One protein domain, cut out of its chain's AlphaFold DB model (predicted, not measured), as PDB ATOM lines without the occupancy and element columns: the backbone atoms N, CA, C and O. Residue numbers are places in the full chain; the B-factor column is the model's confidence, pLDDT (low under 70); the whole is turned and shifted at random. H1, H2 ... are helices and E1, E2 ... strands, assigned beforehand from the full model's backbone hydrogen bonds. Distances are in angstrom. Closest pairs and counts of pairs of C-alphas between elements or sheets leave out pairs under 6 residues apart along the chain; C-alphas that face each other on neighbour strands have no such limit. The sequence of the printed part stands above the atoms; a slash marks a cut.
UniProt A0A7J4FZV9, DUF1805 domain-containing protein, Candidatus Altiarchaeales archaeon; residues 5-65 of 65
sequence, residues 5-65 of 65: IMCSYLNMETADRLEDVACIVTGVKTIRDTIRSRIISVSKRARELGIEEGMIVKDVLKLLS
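Overview. This is residues 5 to 65 of the 65 residues of the protein "DUF1805 domain-containing protein" of Candidatus Altiarchaeales archaeon (UniProt A0A7J4FZV9). Two short parallel strands, E1 and E2, lie in the middle of a small rounded body, with four short helices round them. H1 and H3 are at one end, H2 is at the other, and H4 covers a side between the ends. The printed part has 61 residues, with named elements in the order E1, H1, E2, H2, H3, H4; the class is mixed, helices and strands. It is compact, with a radius of gyration of the C-alphas of 10.6 A and spans of 29 by 22 by 18 A.

Arrangement. E1, residues 5 to 7, and E2, residues 22 to 25, are parallel neighbours at 43 degrees; N 6 and O 23 are within hydrogen-bond range at 2.9 A. With H1, residues 12 to 17, between them they form a strand-helix-strand unit, two parallel strands joined through a helix, with a right-handed crossover. Residues 23 to 24 of E2 also pair with residues 41 to 42, antiparallel. H2, residues 31 to 36, touches H4, residues 57 to 64, about perpendicular at 88 degrees; their closest C-alphas, of Ile 35 and Lys 58, are 5.0 A apart. H1 and H3, residues 44 to 48, are close but not clearly touching, with C-alphas of Asp 16 and Lys 44 closest at 6.1 A. E2 and H4 are near each other. Every O i to N i+4 pair is within hydrogen-bond range in H1, H2 and H3, and 2 of 4 in H4.

Along the chain. E1 begins at C-alpha 5, (42.402, -41.251, 41.404), and measures 7.1 A. H1 measures 8.5 A, E2 10.3 A, H2 8.8 A, H3 6.6 A and H4 10.2 A. H4 ends at C-alpha 64, (36.763, -38.255, 48.006).

Size, cuts and confidence. The C-alphas farthest apart, of Arg 17 and Arg 32, are 29.7 A apart. The printed part has no cut, no link is long, and no printed residue is under 70 in pLDDT.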
ATOM      1  N   ILE A   5      41.936 -41.900  42.628       90.25
ATOM      2  CA  ILE A   5      42.402 -41.251  41.404       90.25
ATOM      3  C   ILE A   5      43.569 -42.072  40.881       90.25
ATOM      4  O   ILE A   5      44.528 -42.323  41.614       90.25
ATOM      5  N   MET A   6      43.490 -42.488  39.623       87.19
ATOM      6  CA  MET A   6      44.499 -43.331  38.994       87.19
ATOM      7  C   MET A   6      44.912 -42.753  37.639       87.19
ATOM      8  O   MET A   6      44.221 -41.930  37.041       87.19
ATOM      9  N   CYS A   7      46.086 -43.142  37.154       84.44
ATOM     10  CA  CYS A   7      46.501 -42.829  35.793       84.44
ATOM     11  C   CYS A   7      45.689 -43.639  34.762       84.44
ATOM     12  O   CYS A   7      44.923 -44.535  35.114       84.44
ATOM     13  N   SER A   8      45.884 -43.357  33.472       78.06
ATOM     14  CA  SER A   8      45.175 -43.971  32.331       78.06
ATOM     15  C   SER A   8      45.236 -45.495  32.202       78.06
ATOM     16  O   SER A   8      44.640 -46.041  31.284       78.06
ATOM     17  N   TYR A   9      45.947 -46.193  33.085       77.00
ATOM     18  CA  TYR A   9      45.934 -47.654  33.142       77.00
ATOM     19  C   TYR A   9      44.660 -48.223  33.781       77.00
ATOM     20  O   TYR A   9      44.441 -49.431  33.721       77.00
ATOM     21  N   LEU A  10      43.822 -47.383  34.394       82.56
ATOM     22  CA  LEU A  10      42.538 -47.810  34.929       82.56
ATOM     23  C   LEU A  10      41.533 -48.077  33.802       82.56
ATOM     24  O   LEU A  10      41.268 -47.207  32.975       82.56
ATOM     25  N   ASN A  11      40.907 -49.254  33.828       87.06
ATOM     26  CA  ASN A  11      39.751 -49.530  32.988       87.06
ATOM     27  C   ASN A  11      38.484 -48.942  33.634       87.06
ATOM     28  O   ASN A  11      37.988 -49.473  34.630       87.06
ATOM     29  N   MET A  12      37.961 -47.857  33.054       89.69
ATOM     30  CA  MET A  12      36.757 -47.183  33.554       89.69
ATOM     31  C   MET A  12      35.514 -48.077  33.508       89.69
ATOM     32  O   MET A  12      34.660 -47.974  34.378       89.69
ATOM     33  N   GLU A  13      35.427 -48.995  32.543       89.88
ATOM     34  CA  GLU A  13      34.306 -49.934  32.449       89.88
ATOM     35  C   GLU A  13      34.277 -50.875  33.656       89.88
ATOM     36  O   GLU A  13      33.221 -51.125  34.234       89.88
ATOM     37  N   THR A  14      35.445 -51.363  34.085       90.81
ATOM     38  CA  THR A  14      35.553 -52.176  35.299       90.81
ATOM     39  C   THR A  14      35.188 -51.363  36.537       90.81
ATOM     40  O   THR A  14      34.438 -51.860  37.371       90.81
ATOM     41  N   ALA A  15      35.661 -50.116  36.645       91.25
ATOM     42  CA  ALA A  15      35.318 -49.238  37.764       91.25
ATOM     43  C   ALA A  15      33.805 -48.962  37.835       91.25
ATOM     44  O   ALA A  15      33.210 -49.071  38.901       91.25
ATOM     45  N   ASP A  16      33.159 -48.699  36.695       92.25
ATOM     46  CA  ASP A  16      31.706 -48.530  36.617       92.25
ATOM     47  C   ASP A  16      30.953 -49.808  37.012       92.25
ATOM     48  O   ASP A  16      29.954 -49.736  37.722       92.25
ATOM     49  N   ARG A  17      31.423 -50.985  36.576       92.81
ATOM     50  CA  ARG A  17      30.814 -52.281  36.929       92.81
ATOM     51  C   ARG A  17      30.934 -52.618  38.411       92.81
ATOM     52  O   ARG A  17      30.082 -53.334  38.925       92.81
ATOM     53  N   LEU A  18      31.999 -52.155  39.057       91.88
ATOM     54  CA  LEU A  18      32.229 -52.319  40.492       91.88
ATOM     55  C   LEU A  18      31.600 -51.189  41.320       91.88
ATOM     56  O   LEU A  18      31.737 -51.193  42.539       91.88
ATOM     57  N   GLU A  19      30.921 -50.239  40.667       90.94
ATOM     58  CA  GLU A  19      30.332 -49.050  41.293       90.94
ATOM     59  C   GLU A  19      31.363 -48.205  42.068       90.94
ATOM     60  O   GLU A  19      31.031 -47.467  43.000       90.94
ATOM     61  N   ASP A  20      32.629 -48.277  41.647       92.12
ATOM     62  CA  ASP A  20      33.728 -47.526  42.232       92.12
ATOM     63  C   ASP A  20      33.609 -46.040  41.891       92.12
ATOM     64  O   ASP A  20      33.274 -45.636  40.773       92.12
ATOM     65  N   VAL A  21      33.990 -45.191  42.840       93.75
ATOM     66  CA  VAL A  21      34.249 -43.774  42.580       93.75
ATOM     67  C   VAL A  21      35.688 -43.652  42.092       93.75
ATOM     68  O   VAL A  21      36.633 -43.623  42.887       93.75
ATOM     69  N   ALA A  22      35.858 -43.588  40.777       93.44
ATOM     70  CA  ALA A  22      37.167 -43.566  40.153       93.44
ATOM     71  C   ALA A  22      37.325 -42.369  39.216       93.44
ATOM     72  O   ALA A  22      36.414 -42.014  38.467       93.44
ATOM     73  N   CYS A  23      38.505 -41.753  39.252       94.62
ATOM     74  CA  CYS A  23      38.863 -40.649  38.367       94.62
ATOM     75  C   CYS A  23      40.192 -40.941  37.666       94.62
ATOM     76  O   CYS A  23      41.130 -41.438  38.291       94.62
ATOM     77  N   ILE A  24      40.292 -40.587  36.385       94.50
ATOM     78  CA  ILE A  24      41.494 -40.788  35.574       94.50
ATOM     79  C   ILE A  24      42.202 -39.463  35.306       94.50
ATOM     80  O   ILE A  24      41.575 -38.459  34.962       94.50
ATOM     81  N   VAL A  25      43.531 -39.490  35.397       94.00
ATOM     82  CA  VAL A  25      44.434 -38.413  34.967       94.00
ATOM     83  C   VAL A  25      45.487 -38.935  33.989       94.00
ATOM     84  O   VAL A  25      45.839 -40.116  34.003       94.00
ATOM     85  N   THR A  26      46.041 -38.057  33.153       90.62
ATOM     86  CA  THR A  26      47.120 -38.394  32.206       90.62
ATOM     87  C   THR A  26      48.251 -37.376  32.246       90.62
ATOM     88  O   THR A  26      48.103 -36.281  32.784       90.62
ATOM     89  N   GLY A  27      49.406 -37.751  31.685       86.31
ATOM     90  CA  GLY A  27      50.537 -36.835  31.500       86.31
ATOM     91  C   GLY A  27      51.263 -36.433  32.788       86.31
ATOM     92  O   GLY A  27      51.997 -35.449  32.790       86.31
ATOM     93  N   VAL A  28      51.071 -37.177  33.877       88.75
ATOM     94  CA  VAL A  28      51.656 -36.893  35.195       88.75
ATOM     95  C   VAL A  28      52.874 -37.786  35.436       88.75
ATOM     96  O   VAL A  28      52.821 -38.989  35.178       88.75
ATOM     97  N   LYS A  29      53.983 -37.207  35.910       87.19
ATOM     98  CA  LYS A  29      55.221 -37.949  36.232       87.19
ATOM     99  C   LYS A  29      55.478 -38.023  37.731       87.19
ATOM    100  O   LYS A  29      56.145 -38.938  38.202       87.19
ATOM    101  N   THR A  30      54.953 -37.059  38.478       88.38
ATOM    102  CA  THR A  30      55.102 -36.969  39.927       88.38
ATOM    103  C   THR A  30      53.749 -36.803  40.608       88.38
ATOM    104  O   THR A  30      52.774 -36.355  40.007       88.38
ATOM    105  N   ILE A  31      53.701 -37.093  41.909       87.06
ATOM    106  CA  ILE A  31      52.504 -36.875  42.737       87.06
ATOM    107  C   ILE A  31      52.080 -35.397  42.709       87.06
ATOM    108  O   ILE A  31      50.888 -35.090  42.695       87.06
ATOM    109  N   ARG A  32      53.041 -34.460  42.660       88.94
ATOM    110  CA  ARG A  32      52.736 -33.024  42.534       88.94
ATOM    111  C   ARG A  32      52.059 -32.695  41.213       88.94
ATOM    112  O   ARG A  32      51.144 -31.873  41.217       88.94
ATOM    113  N   ASP A  33      52.487 -33.326  40.123       90.19
ATOM    114  CA  ASP A  33      51.846 -33.146  38.820       90.19
ATOM    115  C   ASP A  33      50.415 -33.664  38.872       90.19
ATOM    116  O   ASP A  33      49.508 -32.960  38.445       90.19
ATOM    117  N   THR A  34      50.196 -34.832  39.487       90.31
ATOM    118  CA  THR A  34      48.856 -35.391  39.704       90.31
ATOM    119  C   THR A  34      47.961 -34.431  40.467       90.31
ATOM    120  O   THR A  34      46.874 -34.129  40.010       90.31
ATOM    121  N   ILE A  35      48.407 -33.869  41.591       91.50
ATOM    122  CA  ILE A  35      47.570 -32.960  42.394       91.50
ATOM    123  C   ILE A  35      47.161 -31.696  41.612       91.50
ATOM    124  O   ILE A  35      46.104 -31.118  41.873       91.50
ATOM    125  N   ARG A  36      47.992 -31.253  40.661       92.25
ATOM    126  CA  ARG A  36      47.755 -30.055  39.838       92.25
ATOM    127  C   ARG A  36      47.091 -30.360  38.496       92.25
ATOM    128  O   ARG A  36      46.699 -29.417  37.809       92.25
ATOM    129  N   SER A  37      46.995 -31.627  38.108       94.44
ATOM    130  CA  SER A  37      46.401 -32.019  36.840       94.44
ATOM    131  C   SER A  37      44.878 -31.950  36.901       94.44
ATOM    132  O   SER A  37      44.262 -31.761  37.959       94.44
ATOM    133  N   ARG A  38      44.273 -32.060  35.722       95.00
ATOM    134  CA  ARG A  38      42.826 -32.113  35.563       95.00
ATOM    135  C   ARG A  38      42.383 -33.552  35.361       95.00
ATOM    136  O   ARG A  38      43.091 -34.335  34.726       95.00
ATOM    137  N   ILE A  39      41.205 -33.865  35.880       94.94
ATOM    138  CA  ILE A  39      40.536 -35.128  35.595       94.94
ATOM    139  C   ILE A  39      40.168 -35.174  34.115       94.94
ATOM    140  O   ILE A  39      39.637 -34.206  33.576       94.94
ATOM    141  N   ILE A  40      40.453 -36.297  33.462       94.75
ATOM    142  CA  ILE A  40      40.120 -36.509  32.049       94.75
ATOM    143  C   ILE A  40      38.932 -37.452  31.854       94.75
ATOM    144  O   ILE A  40      38.349 -37.480  30.778       94.75
ATOM    145  N   SER A  41      38.603 -38.250  32.869       93.88
ATOM    146  CA  SER A  41      37.477 -39.176  32.840       93.88
ATOM    147  C   SER A  41      37.077 -39.548  34.263       93.88
ATOM    148  O   SER A  41      37.938 -39.664  35.140       93.88
ATOM    149  N   VAL A  42      35.782 -39.742  34.481       95.25
ATOM    150  CA  VAL A  42      35.199 -40.101  35.778       95.25
ATOM    151  C   VAL A  42      34.221 -41.263  35.630       95.25
ATOM    152  O   VAL A  42      33.536 -41.387  34.607       95.25
ATOM    153  N   SER A  43      34.141 -42.096  36.667       95.00
ATOM    154  CA  SER A  43      33.124 -43.142  36.761       95.00
ATOM    155  C   SER A  43      31.732 -42.540  36.952       95.00
ATOM    156  O   SER A  43      31.568 -41.377  37.338       95.00
ATOM    157  N   LYS A  44      30.691 -43.332  36.701       94.75
ATOM    158  CA  LYS A  44      29.294 -42.934  36.936       94.75
ATOM    159  C   LYS A  44      29.070 -42.536  38.390       94.75
ATOM    160  O   LYS A  44      28.537 -41.461  38.653       94.75
ATOM    161  N   ARG A  45      29.579 -43.340  39.327       93.44
ATOM    162  CA  ARG A  45      29.451 -43.065  40.761       93.44
ATOM    163  C   ARG A  45      30.188 -41.790  41.181       93.44
ATOM    164  O   ARG A  45      29.718 -41.074  42.059       93.44
ATOM    165  N   ALA A  46      31.309 -41.467  40.535       93.94
ATOM    166  CA  ALA A  46      32.013 -40.207  40.764       93.94
ATOM    167  C   ALA A  46      31.208 -38.984  40.285       93.94
ATOM    168  O   ALA A  46      31.157 -37.986  41.007       93.94
ATOM    169  N   ARG A  47      30.508 -39.073  39.144       93.94
ATOM    170  CA  ARG A  47      29.606 -37.997  38.683       93.94
ATOM    171  C   ARG A  47      28.470 -37.727  39.658       93.94
ATOM    172  O   ARG A  47      28.139 -36.575  39.904       93.94
ATOM    173  N   GLU A  48      27.915 -38.771  40.265       92.94
ATOM    174  CA  GLU A  48      26.856 -38.630  41.275       92.94
ATOM    175  C   GLU A  48      27.326 -37.891  42.540       92.94
ATOM    176  O   GLU A  48      26.516 -37.287  43.240       92.94
ATOM    177  N   LEU A  49      28.634 -37.889  42.817       90.38
ATOM    178  CA  LEU A  49      29.250 -37.102  43.889       90.38
ATOM    179  C   LEU A  49      29.595 -35.662  43.468       90.38
ATOM    180  O   LEU A  49      30.198 -34.927  44.251       90.38
ATOM    181  N   GLY A  50      29.229 -35.254  42.250       92.44
ATOM    182  CA  GLY A  50      29.533 -33.934  41.694       92.44
ATOM    183  C   GLY A  50      30.960 -33.799  41.161       92.44
ATOM    184  O   GLY A  50      31.470 -32.684  41.076       92.44
ATOM    185  N   ILE A  51      31.628 -34.916  40.849       95.06
ATOM    186  CA  ILE A  51      32.958 -34.913  40.234       95.06
ATOM    187  C   ILE A  51      32.802 -34.987  38.715       95.06
ATOM    188  O   ILE A  51      32.246 -35.949  38.190       95.06
ATOM    189  N   GLU A  52      33.356 -34.007  38.009       95.44
ATOM    190  CA  GLU A  52      33.275 -33.897  36.551       95.44
ATOM    191  C   GLU A  52      34.659 -33.867  35.892       95.44
ATOM    192  O   GLU A  52      35.683 -33.535  36.507       95.44
ATOM    193  N   GLU A  53      34.699 -34.201  34.602       95.56
ATOM    194  CA  GLU A  53      35.881 -33.992  33.776       95.56
ATOM    195  C   GLU A  53      36.309 -32.517  33.763       95.56
ATOM    196  O   GLU A  53      35.508 -31.588  33.765       95.56
ATOM    197  N   GLY A  54      37.619 -32.280  33.739       94.88
ATOM    198  CA  GLY A  54      38.204 -30.942  33.755       94.88
ATOM    199  C   GLY A  54      38.412 -30.349  35.151       94.88
ATOM    200  O   GLY A  54      39.168 -29.377  35.265       94.88
ATOM    201  N   MET A  55      37.835 -30.936  36.208       95.62
ATOM    202  CA  MET A  55      38.103 -30.532  37.593       95.62
ATOM    203  C   MET A  55      39.568 -30.764  37.979       95.62
ATOM    204  O   MET A  55      40.210 -31.712  37.522       95.62
ATOM    205  N   ILE A  56      40.107 -29.903  38.845       94.94
ATOM    206  CA  ILE A  56      41.465 -30.055  39.380       94.94
ATOM    207  C   ILE A  56      41.473 -31.171  40.426       94.94
ATOM    208  O   ILE A  56      40.669 -31.163  41.358       94.94
ATOM    209  N   VAL A  57      42.436 -32.090  40.326       93.69
ATOM    210  CA  VAL A  57      42.596 -33.231  41.247       93.69
ATOM    211  C   VAL A  57      42.594 -32.811  42.712       93.69
ATOM    212  O   VAL A  57      41.944 -33.446  43.536       93.69
ATOM    213  N   LYS A  58      43.290 -31.722  43.052       93.69
ATOM    214  CA  LYS A  58      43.306 -31.162  44.411       93.69
ATOM    215  C   LYS A  58      41.906 -30.920  44.984       93.69
ATOM    216  O   LYS A  58      41.710 -31.117  46.180       93.69
ATOM    217  N   ASP A  59      40.967 -30.456  44.167       93.88
ATOM    218  CA  ASP A  59      39.602 -30.183  44.612       93.88
ATOM    219  C   ASP A  59      38.773 -31.466  44.665       93.88
ATOM    220  O   ASP A  59      38.048 -31.678  45.633       93.88
ATOM    221  N   VAL A  60      38.986 -32.381  43.717       93.88
ATOM    222  CA  VAL A  60      38.370 -33.717  43.724       93.88
ATOM    223  C   VAL A  60      38.760 -34.523  44.964       93.88
ATOM    224  O   VAL A  60      37.905 -35.135  45.594       93.88
ATOM    225  N   LEU A  61      40.025 -34.470  45.391       90.56
ATOM    226  CA  LEU A  61      40.495 -35.161  46.601       90.56
ATOM    227  C   LEU A  61      39.717 -34.760  47.867       90.56
ATOM    228  O   LEU A  61      39.561 -35.580  48.771       90.56
ATOM    229  N   LYS A  62      39.186 -33.532  47.926       90.50
ATOM    230  CA  LYS A  62      38.346 -33.073  49.045       90.50
ATOM    231  C   LYS A  62      36.966 -33.733  49.038       90.50
ATOM    232  O   LYS A  62      36.402 -33.942  50.103       90.50
ATOM    233  N   LEU A  63      36.439 -34.066  47.858       88.25
ATOM    234  CA  LEU A  63      35.154 -34.756  47.687       88.25
ATOM    235  C   LEU A  63      35.268 -36.263  47.977       88.25
ATOM    236  O   LEU A  63      34.311 -36.887  48.429       88.25
ATOM    237  N   LEU A  64      36.456 -36.839  47.754       85.12
ATOM    238  CA  LEU A  64      36.763 -38.255  48.006       85.12
ATOM    239  C   LEU A  64      37.083 -38.583  49.477       85.12
ATOM    240  O   LEU A  64      37.143 -39.768  49.839       85.12
ATOM    241  N   SER A  65      37.307 -37.547  50.294       72.75
ATOM    242  CA  SER A  65      37.610 -37.648  51.728       72.75
ATOM    243  C   SER A  65      36.387 -38.049  52.562       72.75
ATOM    244  O   SER A  65      35.235 -37.653  52.241       72.75
TER     245      SER A  65